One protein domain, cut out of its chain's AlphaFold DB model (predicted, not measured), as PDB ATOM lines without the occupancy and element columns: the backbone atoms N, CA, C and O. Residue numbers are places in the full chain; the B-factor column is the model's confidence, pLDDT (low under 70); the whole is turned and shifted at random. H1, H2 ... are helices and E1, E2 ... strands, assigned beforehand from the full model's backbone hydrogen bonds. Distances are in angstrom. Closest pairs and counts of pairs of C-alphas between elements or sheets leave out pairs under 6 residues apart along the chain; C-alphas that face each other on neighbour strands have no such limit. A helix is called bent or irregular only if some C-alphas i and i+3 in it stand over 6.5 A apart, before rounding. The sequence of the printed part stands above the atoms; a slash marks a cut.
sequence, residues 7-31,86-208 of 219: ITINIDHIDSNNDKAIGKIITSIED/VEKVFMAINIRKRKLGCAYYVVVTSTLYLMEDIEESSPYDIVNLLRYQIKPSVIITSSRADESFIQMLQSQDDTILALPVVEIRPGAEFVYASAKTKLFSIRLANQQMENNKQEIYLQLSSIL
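AT A GLANCE: This is residues 7 to 31 and 86 to 208 of the 219 residues of an uncharacterized protein of Diversispora epigaea (UniProt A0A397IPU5). A twisted six-stranded sheet makes the core, with H2 and H3 over one face and the irregular H1 over the other. H5 and H6 make a separate corner of helices: H5 packs on H1, and H6 reaches past the E1 edge of the sheet. The printed part has 148 residues, with six named helices and six named strands in the order E1 H1 E2 E3 E4 H2 E5 H3 E6 H4 H5 H6. The mixed sheet runs E1 E4 E3 E2 E5 E6, and the class is mixed, helices and strands. The whole is compact, with a radius of gyration of the C-alphas of 15.5 A and spans of 48 by 34 by 24 A.

IN THESE COORDINATES: The longest strands are E2, residues 89 to 96, 23.0 A from first to last C-alpha, and E3, residues 99 to 106, 23.4 A. C-alpha 89 is at (-48.361, 7.994, 31.404). E4 is residues 111 to 114, and E1 is residues 7 to 10, beginning with C-alpha 7 at (-44.376, 0.816, 17.087). E5 is residues 138 to 142, 13.5 A, and E6 is residues 165 to 169, 12.6 A. H1 is residues 16 to 26, 15.1 A; it is irregular, with C-alphas 17 and 20 standing 8.3 A apart. H2 is residues 125 to 134, 14.1 A, and H3 is residues 147 to 154, 10.6 A. H4 is residues 171 to 174, H5 is residues 176 to 184, 12.1 A, and H6 is residues 197 to 207, 15.9 A, ending with C-alpha 207 at (-43.004, -6.398, 14.712).

HOW THE PARTS SIT: E2, E3 and E4 form a meander, each strand the antiparallel neighbour of the one before; E2 and E3 are a hairpin, and so are E3 and E4. N 92 and O 103 are 2.8 A apart, and N 113 and O 104 are 2.8 A apart. The edge strand E1 is antiparallel to E4, with N 9 and O 112 at 2.8 A. E2 and E5 are parallel at 25 degrees, with N 140 and O 91 at 2.7 A. E5 and the edge strand E6 are parallel at 27 degrees, with N 139 and O 165 at 2.8 A. E5, H3 and E6 form a strand-helix-strand unit, two parallel neighbour strands with a helix between them in the chain, and its crossover is right-handed. E4, H2 and E5 form a split unit, with E3 and E2 between its strands in the sheet; this crossover is right-handed too. H2 lies over E3 and E2 at a height over the sheet of 10.1 A, and H3 lies on the same face, over E5, at 9.0 A. H1 is on the opposite face, over E2 and E5, at 8.7 A; the closest C-alphas of H1 and E2 are those of Ile 26 and Ala 92, 5.8 A. H4 only grazes the sheet with residues 171 to 174. H1 and H5 touch at Ile 25 and Lys 182, C-alphas 6.2 A apart, at a steep tilt of 46 degrees, opposite ways. H5 and H6 touch at Phe 184 and Ile 200, C-alphas 6.5 A apart, about perpendicular, but only just, at 72 degrees. H6 is only just not on the sheet, with 4 pairs of C-alphas within 10 A. Every O i to N i+4 pair is within hydrogen-bond range in H2, H3 and H5; in H1 5 of 7 are, in H6 6 of 7, and H4 is too short for such a pair.

THE WHOLE: The two C-alphas farthest apart are those of Asp 158 and Glu 194, 49.1 A. Residues 32 to 85 are not printed, and C-alphas 31 and 86 stand 34.9 A apart across the cut. The link from H5 to H6, residues 185 to 196, is long. The mean pLDDT of the printed part is 75.5, and 43 residues are under 70: residues 7 to 31, 86, 157 to 161, 187 to 197 and 208.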
ATOM      1  N   ILE A   7     -43.981   2.206  16.867       56.03
ATOM      2  CA  ILE A   7     -44.376   0.816  17.087       56.03
ATOM      3  C   ILE A   7     -45.238   0.766  18.346       56.03
ATOM      4  O   ILE A   7     -44.813   1.186  19.421       56.03
ATOM      5  N   THR A   8     -46.460   0.262  18.194       62.09
ATOM      6  CA  THR A   8     -47.478   0.209  19.250       62.09
ATOM      7  C   THR A   8     -47.674  -1.234  19.710       62.09
ATOM      8  O   THR A   8     -47.949  -2.111  18.891       62.09
ATOM      9  N   ILE A   9     -47.549  -1.493  21.014       60.28
ATOM     10  CA  ILE A   9     -47.698  -2.822  21.623       60.28
ATOM     11  C   ILE A   9     -48.764  -2.758  22.719       60.28
ATOM     12  O   ILE A   9     -48.591  -2.062  23.712       60.28
ATOM     13  N   ASN A  10     -49.849  -3.522  22.575       68.38
ATOM     14  CA  ASN A  10     -50.895  -3.619  23.599       68.38
ATOM     15  C   ASN A  10     -50.562  -4.717  24.614       68.38
ATOM     16  O   ASN A  10     -50.497  -5.902  24.278       68.38
ATOM     17  N   ILE A  11     -50.356  -4.315  25.858       60.22
ATOM     18  CA  ILE A  11     -49.999  -5.170  26.988       60.22
ATOM     19  C   ILE A  11     -51.278  -5.488  27.773       60.22
ATOM     20  O   ILE A  11     -52.200  -4.679  27.809       60.22
ATOM     21  N   ASP A  12     -51.366  -6.673  28.379       57.41
ATOM     22  CA  ASP A  12     -52.422  -6.950  29.362       57.41
ATOM     23  C   ASP A  12     -52.383  -5.922  30.502       57.41
ATOM     24  O   ASP A  12     -51.310  -5.453  30.879       57.41
ATOM     25  N   HIS A  13     -53.532  -5.603  31.097       50.91
ATOM     26  CA  HIS A  13     -53.597  -4.685  32.234       50.91
ATOM     27  C   HIS A  13     -52.673  -5.165  33.372       50.91
ATOM     28  O   HIS A  13     -52.964  -6.139  34.069       50.91
ATOM     29  N   ILE A  14     -51.544  -4.479  33.574       51.59
ATOM     30  CA  ILE A  14     -50.617  -4.739  34.682       51.59
ATOM     31  C   ILE A  14     -51.159  -3.985  35.897       51.59
ATOM     32  O   ILE A  14     -51.284  -2.765  35.853       51.59
ATOM     33  N   ASP A  15     -51.499  -4.703  36.973       43.47
ATOM     34  CA  ASP A  15     -52.007  -4.109  38.218       43.47
ATOM     35  C   ASP A  15     -51.173  -2.893  38.657       43.47
ATOM     36  O   ASP A  15     -49.948  -2.968  38.810       43.47
ATOM     37  N   SER A  16     -51.863  -1.782  38.926       43.41
ATOM     38  CA  SER A  16     -51.306  -0.475  39.309       43.41
ATOM     39  C   SER A  16     -50.440  -0.502  40.578       43.41
ATOM     40  O   SER A  16     -49.646   0.404  40.814       43.41
ATOM     41  N   ASN A  17     -50.512  -1.575  41.372       37.94
ATOM     42  CA  ASN A  17     -49.645  -1.806  42.532       37.94
ATOM     43  C   ASN A  17     -48.207  -2.220  42.167       37.94
ATOM     44  O   ASN A  17     -47.356  -2.363  43.048       37.94
ATOM     45  N   ASN A  18     -47.911  -2.404  40.877       42.31
ATOM     46  CA  ASN A  18     -46.603  -2.813  40.383       42.31
ATOM     47  C   ASN A  18     -45.864  -1.682  39.645       42.31
ATOM     48  O   ASN A  18     -45.108  -1.952  38.714       42.31
ATOM     49  N   ASP A  19     -46.022  -0.426  40.081       40.53
ATOM     50  CA  ASP A  19     -45.310   0.761  39.559       40.53
ATOM     51  C   ASP A  19     -43.786   0.522  39.385       40.53
ATOM     52  O   ASP A  19     -43.161   1.006  38.442       40.53
ATOM     53  N   LYS A  20     -43.180  -0.325  40.234       40.59
ATOM     54  CA  LYS A  20     -41.773  -0.753  40.106       40.59
ATOM     55  C   LYS A  20     -41.500  -1.673  38.912       40.59
ATOM     56  O   LYS A  20     -40.376  -1.686  38.423       40.59
ATOM     57  N   ALA A  21     -42.458  -2.487  38.477       37.19
ATOM     58  CA  ALA A  21     -42.321  -3.321  37.286       37.19
ATOM     59  C   ALA A  21     -42.511  -2.518  36.001       37.19
ATOM     60  O   ALA A  21     -41.742  -2.735  35.072       37.19
ATOM     61  N   ILE A  22     -43.441  -1.556  35.973       42.88
ATOM     62  CA  ILE A  22     -43.619  -0.646  34.830       42.88
ATOM     63  C   ILE A  22     -42.321   0.138  34.601       42.88
ATOM     64  O   ILE A  22     -41.760   0.093  33.507       42.88
ATOM     65  N   GLY A  23     -41.753   0.727  35.661       40.94
ATOM     66  CA  GLY A  23     -40.465   1.418  35.565       40.94
ATOM     67  C   GLY A  23     -39.308   0.512  35.135       40.94
ATOM     68  O   GLY A  23     -38.466   0.929  34.348       40.94
ATOM     69  N   LYS A  24     -39.308  -0.760  35.558       42.44
ATOM     70  CA  LYS A  24     -38.315  -1.750  35.112       42.44
ATOM     71  C   LYS A  24     -38.475  -2.148  33.647       42.44
ATOM     72  O   LYS A  24     -37.484  -2.587  33.070       42.44
ATOM     73  N   ILE A  25     -39.679  -2.106  33.078       46.78
ATOM     74  CA  ILE A  25     -39.961  -2.577  31.715       46.78
ATOM     75  C   ILE A  25     -39.544  -1.533  30.670       46.78
ATOM     76  O   ILE A  25     -38.986  -1.908  29.644       46.78
ATOM     77  N   ILE A  26     -39.767  -0.244  30.945       47.66
ATOM     78  CA  ILE A  26     -39.563   0.840  29.965       47.66
ATOM     79  C   ILE A  26     -38.079   1.251  29.870       47.66
ATOM     80  O   ILE A  26     -37.601   1.698  28.831       47.66
ATOM     81  N   THR A  27     -37.287   1.038  30.918       46.84
ATOM     82  CA  THR A  27     -35.846   1.311  30.884       46.84
ATOM     83  C   THR A  27     -35.103   0.082  30.368       46.84
ATOM     84  O   THR A  27     -35.141  -0.944  31.049       46.84
ATOM     85  N   SER A  28     -34.466   0.159  29.186       43.16
ATOM     86  CA  SER A  28     -33.344  -0.701  28.734       43.16
ATOM     87  C   SER A  28     -32.866  -0.443  27.283       43.16
ATOM     88  O   SER A  28     -32.941  -1.326  26.437       43.16
ATOM     89  N   ILE A  29     -32.306   0.741  26.991       38.28
ATOM     90  CA  ILE A  29     -31.611   1.032  25.715       38.28
ATOM     91  C   ILE A  29     -30.143   1.474  25.979       38.28
ATOM     92  O   ILE A  29     -29.894   2.512  26.591       38.28
ATOM     93  N   GLU A  30     -29.222   0.632  25.472       33.78
ATOM     94  CA  GLU A  30     -27.739   0.665  25.345       33.78
ATOM     95  C   GLU A  30     -26.760   0.229  26.473       33.78
ATOM     96  O   GLU A  30     -26.561   0.896  27.487       33.78
ATOM     97  N   ASP A  31     -25.983  -0.837  26.172       35.28
ATOM     98  CA  ASP A  31     -24.529  -0.747  25.894       35.28
ATOM     99  C   ASP A  31     -23.941  -2.083  25.385       35.28
ATOM    100  O   ASP A  31     -23.895  -3.076  26.112       35.28
ATOM    101  N   VAL A  86     -57.164  11.482  34.939       69.19
ATOM    102  CA  VAL A  86     -55.907  11.963  34.369       69.19
ATOM    103  C   VAL A  86     -55.125  10.723  33.978       69.19
ATOM    104  O   VAL A  86     -54.727   9.922  34.827       69.19
ATOM    105  N   GLU A  87     -54.979  10.526  32.675       83.38
ATOM    106  CA  GLU A  87     -54.335   9.353  32.116       83.38
ATOM    107  C   GLU A  87     -52.891   9.271  32.626       83.38
ATOM    108  O   GLU A  87     -52.066  10.148  32.366       83.38
ATOM    109  N   LYS A  88     -52.583   8.226  33.408       89.19
ATOM    110  CA  LYS A  88     -51.232   8.017  33.936       89.19
ATOM    111  C   LYS A  88     -50.338   7.520  32.804       89.19
ATOM    112  O   LYS A  88     -50.544   6.420  32.285       89.19
ATOM    113  N   VAL A  89     -49.325   8.312  32.463       91.12
ATOM    114  CA  VAL A  89     -48.361   7.994  31.404       91.12
ATOM    115  C   VAL A  89     -46.951   7.932  31.981       91.12
ATOM    116  O   VAL A  89     -46.475   8.880  32.613       91.12
ATOM    117  N   PHE A  90     -46.272   6.813  31.749       92.62
ATOM    118  CA  PHE A  90     -44.857   6.640  32.068       92.62
ATOM    119  C   PHE A  90     -44.032   6.821  30.804       92.62
ATOM    120  O   PHE A  90     -44.242   6.098  29.841       92.62
ATOM    121  N   MET A  91     -43.062   7.721  30.814       92.94
ATOM    122  CA  MET A  91     -42.100   7.899  29.729       92.94
ATOM    123  C   MET A  91     -40.721   7.492  30.235       92.94
ATOM    124  O   MET A  91     -40.284   8.008  31.259       92.94
ATOM    125  N   ALA A  92     -40.005   6.619  29.530       92.31
ATOM    126  CA  ALA A  92     -38.561   6.505  29.700       92.31
ATOM    127  C   ALA A  92     -37.858   7.182  28.536       92.31
ATOM    128  O   ALA A  92     -38.179   6.942  27.371       92.31
ATOM    129  N   ILE A  93     -36.882   8.015  28.872       91.69
ATOM    130  CA  ILE A  93     -36.157   8.822  27.903       91.69
ATOM    131  C   ILE A  93     -34.687   8.901  28.296       91.69
ATOM    132  O   ILE A  93     -34.332   9.077  29.469       91.69
ATOM    133  N   ASN A  94     -33.813   8.711  27.313       89.88
ATOM    134  CA  ASN A  94     -32.377   8.718  27.535       89.88
ATOM    135  C   ASN A  94     -31.642   9.214  26.291       89.88
ATOM    136  O   ASN A  94     -31.992   8.836  25.176       89.88
ATOM    137  N   ILE A  95     -30.596  10.014  26.495       87.56
ATOM    138  CA  ILE A  95     -29.716  10.483  25.424       87.56
ATOM    139  C   ILE A  95     -28.340   9.867  25.618       87.56
ATOM    140  O   ILE A  95     -27.751   9.937  26.697       87.56
ATOM    141  N   ARG A  96     -27.798   9.287  24.550       80.25
ATOM    142  CA  ARG A  96     -26.439   8.761  24.534       80.25
ATOM    143  C   ARG A  96     -25.819   8.941  23.160       80.25
ATOM    144  O   ARG A  96     -26.414   8.583  22.155       80.25
ATOM    145  N   LYS A  97     -24.597   9.487  23.103       80.56
ATOM    146  CA  LYS A  97     -23.883   9.753  21.834       80.56
ATOM    147  C   LYS A  97     -24.754  10.512  20.813       80.56
ATOM    148  O   LYS A  97     -24.704  10.216  19.626       80.56
ATOM    149  N   ARG A  98     -25.550  11.478  21.291       80.62
ATOM    150  CA  ARG A  98     -26.540  12.259  20.519       80.62
ATOM    151  C   ARG A  98     -27.736  11.475  19.974       80.62
ATOM    152  O   ARG A  98     -28.584  12.084  19.340       80.62
ATOM    153  N   LYS A  99     -27.840  10.174  20.241       84.25
ATOM    154  CA  LYS A  99     -29.050   9.402  19.971       84.25
ATOM    155  C   LYS A  99     -29.990   9.494  21.166       84.25
ATOM    156  O   LYS A  99     -29.589   9.221  22.300       84.25
ATOM    157  N   LEU A 100     -31.215   9.904  20.894       87.50
ATOM    158  CA  LEU A 100     -32.337   9.947  21.807       87.50
ATOM    159  C   LEU A 100     -33.144   8.660  21.640       87.50
ATOM    160  O   LEU A 100     -33.693   8.409  20.569       87.50
ATOM    161  N   GLY A 101     -33.235   7.882  22.713       87.75
ATOM    162  CA  GLY A 101     -34.169   6.769  22.824       87.75
ATOM    163  C   GLY A 101     -35.364   7.178  23.681       87.75
ATOM    164  O   GLY A 101     -35.188   7.770  24.753       87.75
ATOM    165  N   CYS A 102     -36.572   6.847  23.228       88.56
ATOM    166  CA  CYS A 102     -37.807   7.139  23.946       88.56
ATOM    167  C   CYS A 102     -38.798   5.975  23.849       88.56
ATOM    168  O   CYS A 102     -38.999   5.375  22.793       88.56
ATOM    169  N   ALA A 103     -39.438   5.678  24.973       89.81
ATOM    170  CA  ALA A 103     -40.570   4.775  25.051       89.81
ATOM    171  C   ALA A 103     -41.567   5.320  26.071       89.81
ATOM    172  O   ALA A 103     -41.164   5.892  27.086       89.81
ATOM    173  N   TYR A 104     -42.859   5.121  25.839       92.12
ATOM    174  CA  TYR A 104     -43.871   5.516  26.811       92.12
ATOM    175  C   TYR A 104     -45.001   4.499  26.917       92.12
ATOM    176  O   TYR A 104     -45.382   3.856  25.944       92.12
ATOM    177  N   TYR A 105     -45.508   4.328  28.130       88.62
ATOM    178  CA  TYR A 105     -46.583   3.413  28.467       88.62
ATOM    179  C   TYR A 105     -47.771   4.193  29.004       88.62
ATOM    180  O   TYR A 105     -47.654   4.940  29.981       88.62
ATOM    181  N   VAL A 106     -48.912   3.980  28.368       88.44
ATOM    182  CA  VAL A 106     -50.192   4.560  28.738       88.44
ATOM    183  C   VAL A 106     -50.964   3.521  29.544       88.44
ATOM    184  O   VAL A 106     -51.312   2.459  29.029       88.44
ATOM    185  N   VAL A 107     -51.203   3.800  30.829       85.38
ATOM    186  CA  VAL A 107     -51.770   2.803  31.757       85.38
ATOM    187  C   VAL A 107     -53.205   2.436  31.377       85.38
ATOM    188  O   VAL A 107     -53.548   1.257  31.364       85.38
ATOM    189  N   VAL A 108     -54.029   3.429  31.028       84.94
ATOM    190  CA  VAL A 108     -55.466   3.234  30.761       84.94
ATOM    191  C   VAL A 108     -55.710   2.322  29.559       84.94
ATOM    192  O   VAL A 108     -56.564   1.441  29.617       84.94
ATOM    193  N   THR A 109     -54.931   2.485  28.489       84.62
ATOM    194  CA  THR A 109     -55.004   1.635  27.290       84.62
ATOM    195  C   THR A 109     -54.127   0.391  27.396       84.62
ATOM    196  O   THR A 109     -54.216  -0.506  26.560       84.62
ATOM    197  N   SER A 110     -53.276   0.333  28.425       83.38
ATOM    198  CA  SER A 110     -52.209  -0.652  28.571       83.38
ATOM    199  C   SER A 110     -51.327  -0.752  27.323       83.38
ATOM    200  O   SER A 110     -50.857  -1.826  26.955       83.38
ATOM    201  N   THR A 111     -51.061   0.378  26.673       81.88
ATOM    202  CA  THR A 111     -50.301   0.427  25.423       81.88
ATOM    203  C   THR A 111     -48.887   0.950  25.660       81.88
ATOM    204  O   THR A 111     -48.694   2.021  26.232       81.88
ATOM    205  N   LEU A 112     -47.890   0.194  25.203       84.69
ATOM    206  CA  LEU A 112     -46.486   0.590  25.140       84.69
ATOM    207  C   LEU A 112     -46.152   1.075  23.729       84.69
ATOM    208  O   LEU A 112     -46.292   0.337  22.755       84.69
ATOM    209  N   TYR A 113     -45.655   2.298  23.647       85.69
ATOM    210  CA  TYR A 113     -45.165   2.926  22.434       85.69
ATOM    211  C   TYR A 113     -43.642   2.961  22.461       85.69
ATOM    212  O   TYR A 113     -43.031   3.347  23.462       85.69
ATOM    213  N   LEU A 114     -43.034   2.558  21.351       81.75
ATOM    214  CA  LEU A 114     -41.590   2.560  21.151       81.75
ATOM    215  C   LEU A 114     -41.242   3.516  20.011       81.75
ATOM    216  O   LEU A 114     -41.911   3.526  18.973       81.75
ATOM    217  N   MET A 115     -40.193   4.306  20.214       81.00
ATOM    218  CA  MET A 115     -39.605   5.156  19.184       81.00
ATOM    219  C   MET A 115     -38.297   4.549  18.693       81.00
ATOM    220  O   MET A 115     -37.547   3.967  19.480       81.00
ATOM    221  N   GLU A 116     -38.022   4.703  17.400       78.31
ATOM    222  CA  GLU A 116     -36.671   4.499  16.883       78.31
ATOM    223  C   GLU A 116     -35.718   5.552  17.463       78.31
ATOM    224  O   GLU A 116     -36.149   6.617  17.910       78.31
ATOM    225  N   ASP A 117     -34.420   5.249  17.468       80.50
ATOM    226  CA  ASP A 117     -33.408   6.192  17.936       80.50
ATOM    227  C   ASP A 117     -33.353   7.409  17.004       80.50
ATOM    228  O   ASP A 117     -33.109   7.277  15.802       80.50
ATOM    229  N   ILE A 118     -33.511   8.605  17.570       84.12
ATOM    230  CA  ILE A 118     -33.476   9.866  16.820       84.12
ATOM    231  C   ILE A 118     -32.197  10.622  17.162       84.12
ATOM    232  O   ILE A 118     -31.784  10.666  18.317       84.12
ATOM    233  N   GLU A 119     -31.546  11.237  16.177       85.38
ATOM    234  CA  GLU A 119     -30.409  12.111  16.458       85.38
ATOM    235  C   GLU A 119     -30.879  13.489  16.943       85.38
ATOM    236  O   GLU A 119     -31.630  14.191  16.266       85.38
ATOM    237  N   GLU A 120     -30.397  13.901  18.112       81.56
ATOM    238  CA  GLU A 120     -30.681  15.211  18.685       81.56
ATOM    239  C   GLU A 120     -29.670  16.247  18.158       81.56
ATOM    240  O   GLU A 120     -28.479  16.264  18.507       81.56
ATOM    241  N   SER A 121     -30.147  17.111  17.260       77.94
ATOM    242  CA  SER A 121     -29.329  18.112  16.567       77.94
ATOM    243  C   SER A 121     -29.088  19.368  17.410       77.94
ATOM    244  O   SER A 121     -27.959  19.867  17.460       77.94
ATOM    245  N   SER A 122     -30.125  19.826  18.109       80.56
ATOM    246  CA  SER A 122     -30.146  20.962  19.033       80.56
ATOM    247  C   SER A 122     -30.393  20.462  20.461       80.56
ATOM    248  O   SER A 122     -31.081  19.454  20.615       80.56
ATOM    249  N   PRO A 123     -29.832  21.087  21.514       84.38
ATOM    250  CA  PRO A 123     -29.990  20.587  22.875       84.38
ATOM    251  C   PRO A 123     -31.461  20.495  23.302       84.38
ATOM    252  O   PRO A 123     -32.087  21.501  23.615       84.38
ATOM    253  N   TYR A 124     -31.962  19.262  23.389       89.69
ATOM    254  CA  TYR A 124     -33.230  18.894  24.026       89.69
ATOM    255  C   TYR A 124     -34.516  19.375  23.328       89.69
ATOM    256  O   TYR A 124     -35.591  19.270  23.918       89.69
ATOM    257  N   ASP A 125     -34.454  19.865  22.088       89.81
ATOM    258  CA  ASP A 125     -35.648  20.310  21.352       89.81
ATOM    259  C   ASP A 125     -36.649  19.166  21.132       89.81
ATOM    260  O   ASP A 125     -37.855  19.338  21.327       89.81
ATOM    261  N   ILE A 126     -36.155  17.978  20.774       90.69
ATOM    262  CA  ILE A 126     -36.992  16.795  20.544       90.69
ATOM    263  C   ILE A 126     -37.531  16.298  21.881       90.69
ATOM    264  O   ILE A 126     -38.702  15.942  21.985       90.69
ATOM    265  N   VAL A 127     -36.720  16.341  22.937       91.50
ATOM    266  CA  VAL A 127     -37.170  15.995  24.292       91.50
ATOM    267  C   VAL A 127     -38.312  16.900  24.749       91.50
ATOM    268  O   VAL A 127     -39.319  16.406  25.257       91.50
ATOM    269  N   ASN A 128     -38.188  18.211  24.553       91.00
ATOM    270  CA  ASN A 128     -39.225  19.171  24.927       91.00
ATOM    271  C   ASN A 128     -40.498  18.972  24.101       91.00
ATOM    272  O   ASN A 128     -41.599  18.993  24.657       91.00
ATOM    273  N   LEU A 129     -40.361  18.689  22.803       90.44
ATOM    274  CA  LEU A 129     -41.489  18.323  21.949       90.44
ATOM    275  C   LEU A 129     -42.205  17.070  22.473       90.44
ATOM    276  O   LEU A 129     -43.426  17.083  22.631       90.44
ATOM    277  N   LEU A 130     -41.453  16.021  22.810       91.50
ATOM    278  CA  LEU A 130     -42.004  14.780  23.353       91.50
ATOM    279  C   LEU A 130     -42.704  15.005  24.692       91.50
ATOM    280  O   LEU A 130     -43.804  14.498  24.897       91.50
ATOM    281  N   ARG A 131     -42.121  15.801  25.596       91.06
ATOM    282  CA  ARG A 131     -42.761  16.181  26.867       91.06
ATOM    283  C   ARG A 131     -44.083  16.908  26.629       91.06
ATOM    284  O   ARG A 131     -45.071  16.591  27.288       91.06
ATOM    285  N   TYR A 132     -44.108  17.843  25.680       89.12
ATOM    286  CA  TYR A 132     -45.299  18.618  25.344       89.12
ATOM    287  C   TYR A 132     -46.415  17.757  24.729       89.12
ATOM    288  O   TYR A 132     -47.585  17.916  25.081       89.12
ATOM    289  N   GLN A 133     -46.059  16.837  23.829       90.00
ATOM    290  CA  GLN A 133     -47.013  15.957  23.148       90.00
ATOM    291  C   GLN A 133     -47.543  14.850  24.066       90.00
ATOM    292  O   GLN A 133     -48.749  14.630  24.122       90.00
ATOM    293  N   ILE A 134     -46.649  14.170  24.789       91.00
ATOM    294  CA  ILE A 134     -46.982  12.974  25.576       91.00
ATOM    295  C   ILE A 134     -47.537  13.343  26.955       91.00
ATOM    296  O   ILE A 134     -48.312  12.575  27.516       91.00
ATOM    297  N   LYS A 135     -47.161  14.510  27.501       91.19
ATOM    298  CA  LYS A 135     -47.566  14.982  28.838       91.19
ATOM    299  C   LYS A 135     -47.397  13.895  29.913       91.19
ATOM    300  O   LYS A 135     -48.364  13.522  30.578       91.19
ATOM    301  N   PRO A 136     -46.179  13.343  30.068       91.19
ATOM    302  CA  PRO A 136     -45.954  12.227  30.974       91.19
ATOM    303  C   PRO A 136     -46.291  12.608  32.419       91.19
ATOM    304  O   PRO A 136     -46.027  13.723  32.856       91.19
ATOM    305  N   SER A 137     -46.810  11.652  33.186       90.56
ATOM    306  CA  SER A 137     -46.960  11.786  34.641       90.56
ATOM    307  C   SER A 137     -45.653  11.444  35.360       90.56
ATOM    308  O   SER A 137     -45.333  12.003  36.410       90.56
ATOM    309  N   VAL A 138     -44.886  10.510  34.790       91.50
ATOM    310  CA  VAL A 138     -43.588  10.066  35.304       91.50
ATOM    311  C   VAL A 138     -42.593  10.006  34.154       91.50
ATOM    312  O   VAL A 138     -42.863   9.371  33.135       91.50
ATOM    313  N   ILE A 139     -41.431  10.630  34.334       93.62
ATOM    314  CA  ILE A 139     -40.290  10.530  33.424       93.62
ATOM    315  C   ILE A 139     -39.213   9.690  34.098       93.62
ATOM    316  O   ILE A 139     -38.795   9.980  35.214       93.62
ATOM    317  N   ILE A 140     -38.729   8.667  33.413       93.69
ATOM    318  CA  ILE A 140     -37.711   7.751  33.908       93.69
ATOM    319  C   ILE A 140     -36.450   7.925  33.073       93.69
ATOM    320  O   ILE A 140     -36.482   7.852  31.845       93.69
ATOM    321  N   THR A 141     -35.317   8.115  33.739       92.88
ATOM    322  CA  THR A 141     -34.025   8.239  33.065       92.88
ATOM    323  C   THR A 141     -32.912   7.496  33.795       92.88
ATOM    324  O   THR A 141     -33.082   6.987  34.906       92.88
ATOM    325  N   SER A 142     -31.766   7.371  33.137       90.38
ATOM    326  CA  SER A 142     -30.619   6.639  33.651       90.38
ATOM    327  C   SER A 142     -29.804   7.494  34.612       90.38
ATOM    328  O   SER A 142     -29.494   8.644  34.338       90.38
ATOM    329  N   SER A 143     -29.329   6.885  35.693       89.69
ATOM    330  CA  SER A 143     -28.268   7.441  36.557       89.69
ATOM    331  C   SER A 143     -26.946   7.702  35.829       89.69
ATOM    332  O   SER A 143     -26.057   8.325  36.397       89.69
ATOM    333  N   ARG A 144     -26.792   7.204  34.595       89.06
ATOM    334  CA  ARG A 144     -25.637   7.473  33.725       89.06
ATOM    335  C   ARG A 144     -25.887   8.621  32.743       89.06
ATOM    336  O   ARG A 144     -25.016   8.864  31.916       89.06
ATOM    337  N   ALA A 145     -27.067   9.238  32.772       89.12
ATOM    338  CA  ALA A 145     -27.375  10.363  31.908       89.12
ATOM    339  C   ALA A 145     -26.629  11.624  32.363       89.12
ATOM    340  O   ALA A 145     -26.281  11.762  33.539       89.12
ATOM    341  N   ASP A 146     -26.387  12.531  31.421       91.06
ATOM    342  CA  ASP A 146     -25.678  13.777  31.695       91.06
ATOM    343  C   ASP A 146     -26.467  14.646  32.688       91.06
ATOM    344  O   ASP A 146     -27.695  14.740  32.626       91.06
ATOM    345  N   GLU A 147     -25.765  15.326  33.595       92.12
ATOM    346  CA  GLU A 147     -26.396  16.150  34.634       92.12
ATOM    347  C   GLU A 147     -27.263  17.270  34.038       92.12
ATOM    348  O   GLU A 147     -28.372  17.512  34.510       92.12
ATOM    349  N   SER A 148     -26.816  17.882  32.936       92.62
ATOM    350  CA  SER A 148     -27.588  18.898  32.213       92.62
ATOM    351  C   SER A 148     -28.886  18.346  31.623       92.62
ATOM    352  O   SER A 148     -29.886  19.057  31.566       92.62
ATOM    353  N   PHE A 149     -28.898  17.074  31.217       92.25
ATOM    354  CA  PHE A 149     -30.102  16.414  30.724       92.25
ATOM    355  C   PHE A 149     -31.081  16.145  31.866       92.25
ATOM    356  O   PHE A 149     -32.261  16.460  31.745       92.25
ATOM    357  N   ILE A 150     -30.594  15.639  33.003       92.62
ATOM    358  CA  ILE A 150     -31.422  15.424  34.198       92.62
ATOM    359  C   ILE A 150     -32.029  16.750  34.675       92.62
ATOM    360  O   ILE A 150     -33.223  16.805  34.967       92.62
ATOM    361  N   GLN A 151     -31.235  17.822  34.702       92.69
ATOM    362  CA  GLN A 151     -31.710  19.152  35.076       92.69
ATOM    363  C   GLN A 151     -32.784  19.671  34.111       92.69
ATOM    364  O   GLN A 151     -33.776  20.237  34.562       92.69
ATOM    365  N   MET A 152     -32.621  19.451  32.803       92.12
ATOM    366  CA  MET A 152     -33.637  19.804  31.806       92.12
ATOM    367  C   MET A 152     -34.934  19.009  32.012       92.12
ATOM    368  O   MET A 152     -36.014  19.586  31.978       92.12
ATOM    369  N   LEU A 153     -34.866  17.709  32.316       92.06
ATOM    370  CA  LEU A 153     -36.076  16.925  32.606       92.06
ATOM    371  C   LEU A 153     -36.815  17.424  33.857       92.06
ATOM    372  O   LEU A 153     -38.033  17.293  33.949       92.06
ATOM    373  N   GLN A 154     -36.075  17.983  34.817       90.94
ATOM    374  CA  GLN A 154     -36.606  18.549  36.057       90.94
ATOM    375  C   GLN A 154     -37.047  20.013  35.920       90.94
ATOM    376  O   GLN A 154     -37.661  20.540  36.852       90.94
ATOM    377  N   SER A 155     -36.746  20.687  34.805       87.94
ATOM    378  CA  SER A 155     -37.132  22.084  34.624       87.94
ATOM    379  C   SER A 155     -38.647  22.208  34.468       87.94
ATOM    380  O   SER A 155     -39.290  21.417  33.768       87.94
ATOM    381  N   GLN A 156     -39.219  23.213  35.135       75.38
ATOM    382  CA  GLN A 156     -40.582  23.648  34.852       75.38
ATOM    383  C   GLN A 156     -40.561  24.420  33.537       75.38
ATOM    384  O   GLN A 156     -39.808  25.385  33.416       75.38
ATOM    385  N   ASP A 157     -41.390  24.006  32.586       69.19
ATOM    386  CA  ASP A 157     -41.785  24.869  31.482       69.19
ATOM    387  C   ASP A 157     -43.153  25.455  31.822       69.19
ATOM    388  O   ASP A 157     -44.054  24.720  32.235       69.19
ATOM    389  N   ASP A 158     -43.336  26.757  31.597       64.25
ATOM    390  CA  ASP A 158     -44.604  27.470  31.839       64.25
ATOM    391  C   ASP A 158     -45.788  26.890  31.032       64.25
ATOM    392  O   ASP A 158     -46.950  27.224  31.260       64.25
ATOM    393  N   THR A 159     -45.499  26.017  30.066       61.44
ATOM    394  CA  THR A 159     -46.463  25.335  29.200       61.44
ATOM    395  C   THR A 159     -47.003  24.030  29.792       61.44
ATOM    396  O   THR A 159     -48.003  23.506  29.295       61.44
ATOM    397  N   ILE A 160     -46.374  23.491  30.844       63.97
ATOM    398  CA  ILE A 160     -46.739  22.207  31.448       63.97
ATOM    399  C   ILE A 160     -47.551  22.463  32.723       63.97
ATOM    400  O   ILE A 160     -47.015  22.842  33.760       63.97
ATOM    401  N   LEU A 161     -48.863  22.211  32.653       64.19
ATOM    402  CA  LEU A 161     -49.813  22.458  33.749       64.19
ATOM    403  C   LEU A 161     -49.526  21.637  35.020       64.19
ATOM    404  O   LEU A 161     -49.836  22.081  36.123       64.19
ATOM    405  N   ALA A 162     -48.946  20.444  34.871       72.81
ATOM    406  CA  ALA A 162     -48.591  19.554  35.972       72.81
ATOM    407  C   ALA A 162     -47.213  18.942  35.723       72.81
ATOM    408  O   ALA A 162     -46.996  18.285  34.702       72.81
ATOM    409  N   LEU A 163     -46.275  19.156  36.647       80.81
ATOM    410  CA  LEU A 163     -44.920  18.660  36.456       80.81
ATOM    411  C   LEU A 163     -44.831  17.137  36.594       80.81
ATOM    412  O   LEU A 163     -45.299  16.597  37.600       80.81
ATOM    413  N   PRO A 164     -44.150  16.456  35.656       87.81
ATOM    414  CA  PRO A 164     -43.849  15.043  35.803       87.81
ATOM    415  C   PRO A 164     -42.909  14.793  36.982       87.81
ATOM    416  O   PRO A 164     -41.977  15.559  37.242       87.81
ATOM    417  N   VAL A 165     -43.083  13.647  37.637       91.12
ATOM    418  CA  VAL A 165     -42.081  13.125  38.574       91.12
ATOM    419  C   VAL A 165     -40.915  12.552  37.773       91.12
ATOM    420  O   VAL A 165     -41.110  11.647  36.965       91.12
ATOM    421  N   VAL A 166     -39.698  13.048  38.007       93.31
ATOM    422  CA  VAL A 166     -38.484  12.522  37.366       93.31
ATOM    423  C   VAL A 166     -37.835  11.464  38.256       93.31
ATOM    424  O   VAL A 166     -37.351  11.761  39.349       93.31
ATOM    425  N   GLU A 167     -37.786  10.226  37.776       93.81
ATOM    426  CA  GLU A 167     -37.153   9.096  38.445       93.81
ATOM    427  C   GLU A 167     -35.822   8.715  37.793       93.81
ATOM    428  O   GLU A 167     -35.754   8.301  36.634       93.81
ATOM    429  N   ILE A 168     -34.751   8.766  38.582       92.00
ATOM    430  CA  ILE A 168     -33.423   8.328  38.156       92.00
ATOM    431  C   ILE A 168     -33.240   6.861  38.554       92.00
ATOM    432  O   ILE A 168     -33.270   6.510  39.736       92.00
ATOM    433  N   ARG A 169     -33.035   5.986  37.567       88.25
ATOM    434  CA  ARG A 169     -32.912   4.534  37.756       88.25
ATOM    435  C   ARG A 169     -31.472   4.045  37.525       88.25
ATOM    436  O   ARG A 169     -30.689   4.699  36.826       88.25
ATOM    437  N   PRO A 170     -31.054   2.915  38.128       87.94
ATOM    438  CA  PRO A 170     -29.707   2.381  37.938       87.94
ATOM    439  C   PRO A 170     -29.402   2.138  36.460       87.94
ATOM    440  O   PRO A 170     -30.194   1.517  35.762       87.94
ATOM    441  N   GLY A 171     -28.229   2.555  35.980       80.38
ATOM    442  CA  GLY A 171     -27.872   2.402  34.566       80.38
ATOM    443  C   GLY A 171     -27.834   0.950  34.070       80.38
ATOM    444  O   GLY A 171     -27.973   0.712  32.877       80.38
ATOM    445  N   ALA A 172     -27.698  -0.032  34.968       78.56
ATOM    446  CA  ALA A 172     -27.813  -1.454  34.633       78.56
ATOM    447  C   ALA A 172     -29.236  -1.851  34.195       78.56
ATOM    448  O   ALA A 172     -29.410  -2.816  33.456       78.56
ATOM    449  N   GLU A 173     -30.250  -1.091  34.614       75.62
ATOM    450  CA  GLU A 173     -31.607  -1.228  34.098       75.62
ATOM    451  C   GLU A 173     -31.748  -0.609  32.711       75.62
ATOM    452  O   GLU A 173     -32.809  -0.748  32.141       75.62
ATOM    453  N   PHE A 174     -30.720   0.024  32.136       74.81
ATOM    454  CA  PHE A 174     -30.771   0.608  30.793       74.81
ATOM    455  C   PHE A 174     -30.092  -0.275  29.719       74.81
ATOM    456  O   PHE A 174     -29.796   0.189  28.630       74.81
ATOM    457  N   VAL A 175     -29.867  -1.568  29.982       76.00
ATOM    458  CA  VAL A 175     -29.097  -2.455  29.087       76.00
ATOM    459  C   VAL A 175     -29.994  -3.230  28.114       76.00
ATOM    460  O   VAL A 175     -30.879  -3.964  28.544       76.00
ATOM    461  N   TYR A 176     -29.686  -3.190  26.810       73.12
ATOM    462  CA  TYR A 176     -30.449  -3.878  25.748       73.12
ATOM    463  C   TYR A 176     -30.772  -5.349  26.058       73.12
ATOM    464  O   TYR A 176     -31.912  -5.777  25.920       73.12
ATOM    465  N   ALA A 177     -29.794  -6.138  26.512       72.75
ATOM    466  CA  ALA A 177     -30.019  -7.551  26.831       72.75
ATOM    467  C   ALA A 177     -31.070  -7.736  27.944       72.75
ATOM    468  O   ALA A 177     -31.889  -8.660  27.901       72.75
ATOM    469  N   SER A 178     -31.071  -6.828  28.923       71.94
ATOM    470  CA  SER A 178     -32.068  -6.775  29.986       71.94
ATOM    471  C   SER A 178     -33.428  -6.300  29.464       71.94
ATOM    472  O   SER A 178     -34.420  -6.935  29.814       71.94
ATOM    473  N   ALA A 179     -33.491  -5.291  28.578       73.19
ATOM    474  CA  ALA A 179     -34.726  -4.884  27.872       73.19
ATOM    475  C   ALA A 179     -35.328  -6.059  27.149       73.19
ATOM    476  O   ALA A 179     -36.476  -6.402  27.371       73.19
ATOM    477  N   LYS A 180     -34.529  -6.673  26.281       74.69
ATOM    478  CA  LYS A 180     -34.945  -7.725  25.373       74.69
ATOM    479  C   LYS A 180     -35.557  -8.875  26.160       74.69
ATOM    480  O   LYS A 180     -36.659  -9.319  25.862       74.69
ATOM    481  N   THR A 181     -34.880  -9.291  27.228       76.12
ATOM    482  CA  THR A 181     -35.377 -10.337  28.129       76.12
ATOM    483  C   THR A 181     -36.692  -9.942  28.804       76.12
ATOM    484  O   THR A 181     -37.605 -10.761  28.871       76.12
ATOM    485  N   LYS A 182     -36.810  -8.696  29.284       76.56
ATOM    486  CA  LYS A 182     -38.040  -8.191  29.911       76.56
ATOM    487  C   LYS A 182     -39.181  -8.081  28.904       76.56
ATOM    488  O   LYS A 182     -40.271  -8.541  29.207       76.56
ATOM    489  N   LEU A 183     -38.919  -7.568  27.706       76.75
ATOM    490  CA  LEU A 183     -39.878  -7.428  26.616       76.75
ATOM    491  C   LEU A 183     -40.451  -8.790  26.203       76.75
ATOM    492  O   LEU A 183     -41.664  -8.937  26.125       76.75
ATOM    493  N   PHE A 184     -39.608  -9.820  26.061       73.06
ATOM    494  CA  PHE A 184     -40.071 -11.194  25.809       73.06
ATOM    495  C   PHE A 184     -40.831 -11.824  26.985       73.06
ATOM    496  O   PHE A 184     -41.482 -12.851  26.810       73.06
ATOM    497  N   SER A 185     -40.726 -11.258  28.189       71.56
ATOM    498  CA  SER A 185     -41.481 -11.723  29.356       71.56
ATOM    499  C   SER A 185     -42.850 -11.048  29.507       71.56
ATOM    500  O   SER A 185     -43.621 -11.455  30.376       71.56
ATOM    501  N   ILE A 186     -43.160 -10.043  28.678       73.62
ATOM    502  CA  ILE A 186     -44.445  -9.339  28.702       73.62
ATOM    503  C   ILE A 186     -45.537 -10.228  28.101       73.62
ATOM    504  O   ILE A 186     -45.341 -10.864  27.064       73.62
ATOM    505  N   ARG A 187     -46.705 -10.242  28.751       68.31
ATOM    506  CA  ARG A 187     -47.928 -10.855  28.221       68.31
ATOM    507  C   ARG A 187     -48.713  -9.817  27.424       68.31
ATOM    508  O   ARG A 187     -48.963  -8.716  27.915       68.31
ATOM    509  N   LEU A 188     -49.027 -10.141  26.174       69.19
ATOM    510  CA  LEU A 188     -49.827  -9.277  25.298       69.19
ATOM    511  C   LEU A 188     -51.318  -9.516  25.545       69.19
ATOM    512  O   LEU A 188     -51.729 -10.665  25.679       69.19
ATOM    513  N   ALA A 189     -52.111  -8.445  25.439       59.81
ATOM    514  CA  ALA A 189     -53.544  -8.397  25.764       59.81
ATOM    515  C   ALA A 189     -54.433  -9.491  25.129       59.81
ATOM    516  O   ALA A 189     -55.524  -9.794  25.603       59.81
ATOM    517  N   ASN A 190     -53.972 -10.095  24.030       56.28
ATOM    518  CA  ASN A 190     -54.709 -11.098  23.258       56.28
ATOM    519  C   ASN A 190     -54.177 -12.532  23.447       56.28
ATOM    520  O   ASN A 190     -54.521 -13.427  22.671       56.28
ATOM    521  N   GLN A 191     -53.320 -12.776  24.443       58.31
ATOM    522  CA  GLN A 191     -52.728 -14.091  24.692       58.31
ATOM    523  C   GLN A 191     -53.660 -14.961  25.548       58.31
ATOM    524  O   GLN A 191     -53.520 -15.082  26.764       58.31
ATOM    525  N   GLN A 192     -54.617 -15.618  24.895       49.84
ATOM    526  CA  GLN A 192     -55.316 -16.759  25.485       49.84
ATOM    527  C   GLN A 192     -54.323 -17.924  25.635       49.84
ATOM    528  O   GLN A 192     -54.042 -18.597  24.658       49.84
ATOM    529  N   MET A 193     -53.826 -18.134  26.858       51.69
ATOM    530  CA  MET A 193     -53.196 -19.357  27.390       51.69
ATOM    531  C   MET A 193     -52.011 -19.982  26.611       51.69
ATOM    532  O   MET A 193     -52.119 -20.395  25.469       51.69
ATOM    533  N   GLU A 194     -50.896 -20.190  27.322       57.16
ATOM    534  CA  GLU A 194     -49.832 -21.151  26.968       57.16
ATOM    535  C   GLU A 194     -49.035 -20.904  25.671       57.16
ATOM    536  O   GLU A 194     -48.474 -21.846  25.111       57.16
ATOM    537  N   ASN A 195     -48.879 -19.656  25.215       56.25
ATOM    538  CA  ASN A 195     -47.893 -19.394  24.162       56.25
ATOM    539  C   ASN A 195     -46.492 -19.718  24.695       56.25
ATOM    540  O   ASN A 195     -46.013 -19.135  25.677       56.25
ATOM    541  N   ASN A 196     -45.821 -20.669  24.050       65.94
ATOM    542  CA  ASN A 196     -44.463 -21.028  24.424       65.94
ATOM    543  C   ASN A 196     -43.518 -19.836  24.139       65.94
ATOM    544  O   ASN A 196     -43.798 -18.965  23.313       65.94
ATOM    545  N   LYS A 197     -42.360 -19.782  24.809       69.75
ATOM    546  CA  LYS A 197     -41.392 -18.678  24.636       69.75
ATOM    547  C   LYS A 197     -40.979 -18.442  23.170       69.75
ATOM    548  O   LYS A 197     -40.553 -17.338  22.846       69.75
ATOM    549  N   GLN A 198     -41.079 -19.453  22.302       72.00
ATOM    550  CA  GLN A 198     -40.722 -19.343  20.884       72.00
ATOM    551  C   GLN A 198     -41.793 -18.591  20.086       72.00
ATOM    552  O   GLN A 198     -41.447 -17.783  19.235       72.00
ATOM    553  N   GLU A 199     -43.075 -18.789  20.382       74.62
ATOM    554  CA  GLU A 199     -44.169 -18.056  19.733       74.62
ATOM    555  C   GLU A 199     -44.143 -16.573  20.096       74.62
ATOM    556  O   GLU A 199     -44.260 -15.722  19.216       74.62
ATOM    557  N   ILE A 200     -43.885 -16.260  21.371       73.12
ATOM    558  CA  ILE A 200     -43.683 -14.879  21.828       73.12
ATOM    559  C   ILE A 200     -42.470 -14.258  21.119       73.12
ATOM    560  O   ILE A 200     -42.530 -13.110  20.676       73.12
ATOM    561  N   TYR A 201     -41.382 -15.023  20.960       75.12
ATOM    562  CA  TYR A 201     -40.208 -14.568  20.217       75.12
ATOM    563  C   TYR A 201     -40.543 -14.251  18.758       75.12
ATOM    564  O   TYR A 201     -40.213 -13.168  18.285       75.12
ATOM    565  N   LEU A 202     -41.226 -15.166  18.065       74.94
ATOM    566  CA  LEU A 202     -41.595 -15.009  16.659       74.94
ATOM    567  C   LEU A 202     -42.500 -13.793  16.442       74.94
ATOM    568  O   LEU A 202     -42.239 -12.997  15.542       74.94
ATOM    569  N   GLN A 203     -43.505 -13.606  17.299       73.56
ATOM    570  CA  GLN A 203     -44.414 -12.459  17.240       73.56
ATOM    571  C   GLN A 203     -43.686 -11.130  17.456       73.56
ATOM    572  O   GLN A 203     -43.880 -10.186  16.700       73.56
ATOM    573  N   LEU A 204     -42.817 -11.045  18.464       74.62
ATOM    574  CA  LEU A 204     -42.074  -9.812  18.711       74.62
ATOM    575  C   LEU A 204     -41.017  -9.562  17.627       74.62
ATOM    576  O   LEU A 204     -40.812  -8.416  17.244       74.62
ATOM    577  N   SER A 205     -40.396 -10.612  17.083       74.44
ATOM    578  CA  SER A 205     -39.425 -10.492  15.987       74.44
ATOM    579  C   SER A 205     -40.042 -10.077  14.648       74.44
ATOM    580  O   SER A 205     -39.323  -9.569  13.793       74.44
ATOM    581  N   SER A 206     -41.353 -10.275  14.447       76.31
ATOM    582  CA  SER A 206     -42.036  -9.820  13.228       76.31
ATOM    583  C   SER A 206     -42.436  -8.346  13.283       76.31
ATOM    584  O   SER A 206     -42.590  -7.722  12.236       76.31
ATOM    585  N   ILE A 207     -42.598  -7.793  14.488       71.88
ATOM    586  CA  ILE A 207     -43.004  -6.398  14.712       71.88
ATOM    587  C   ILE A 207     -41.780  -5.509  14.965       71.88
ATOM    588  O   ILE A 207     -41.794  -4.325  14.643       71.88
ATOM    589  N   LEU A 208     -40.709  -6.076  15.526       69.69
ATOM    590  CA  LEU A 208     -39.490  -5.361  15.874       69.69
ATOM    591  C   LEU A 208     -38.272  -6.029  15.241       69.69
ATOM    592  O   LEU A 208     -38.032  -7.224  15.432       69.69
TER     593      LEU A 208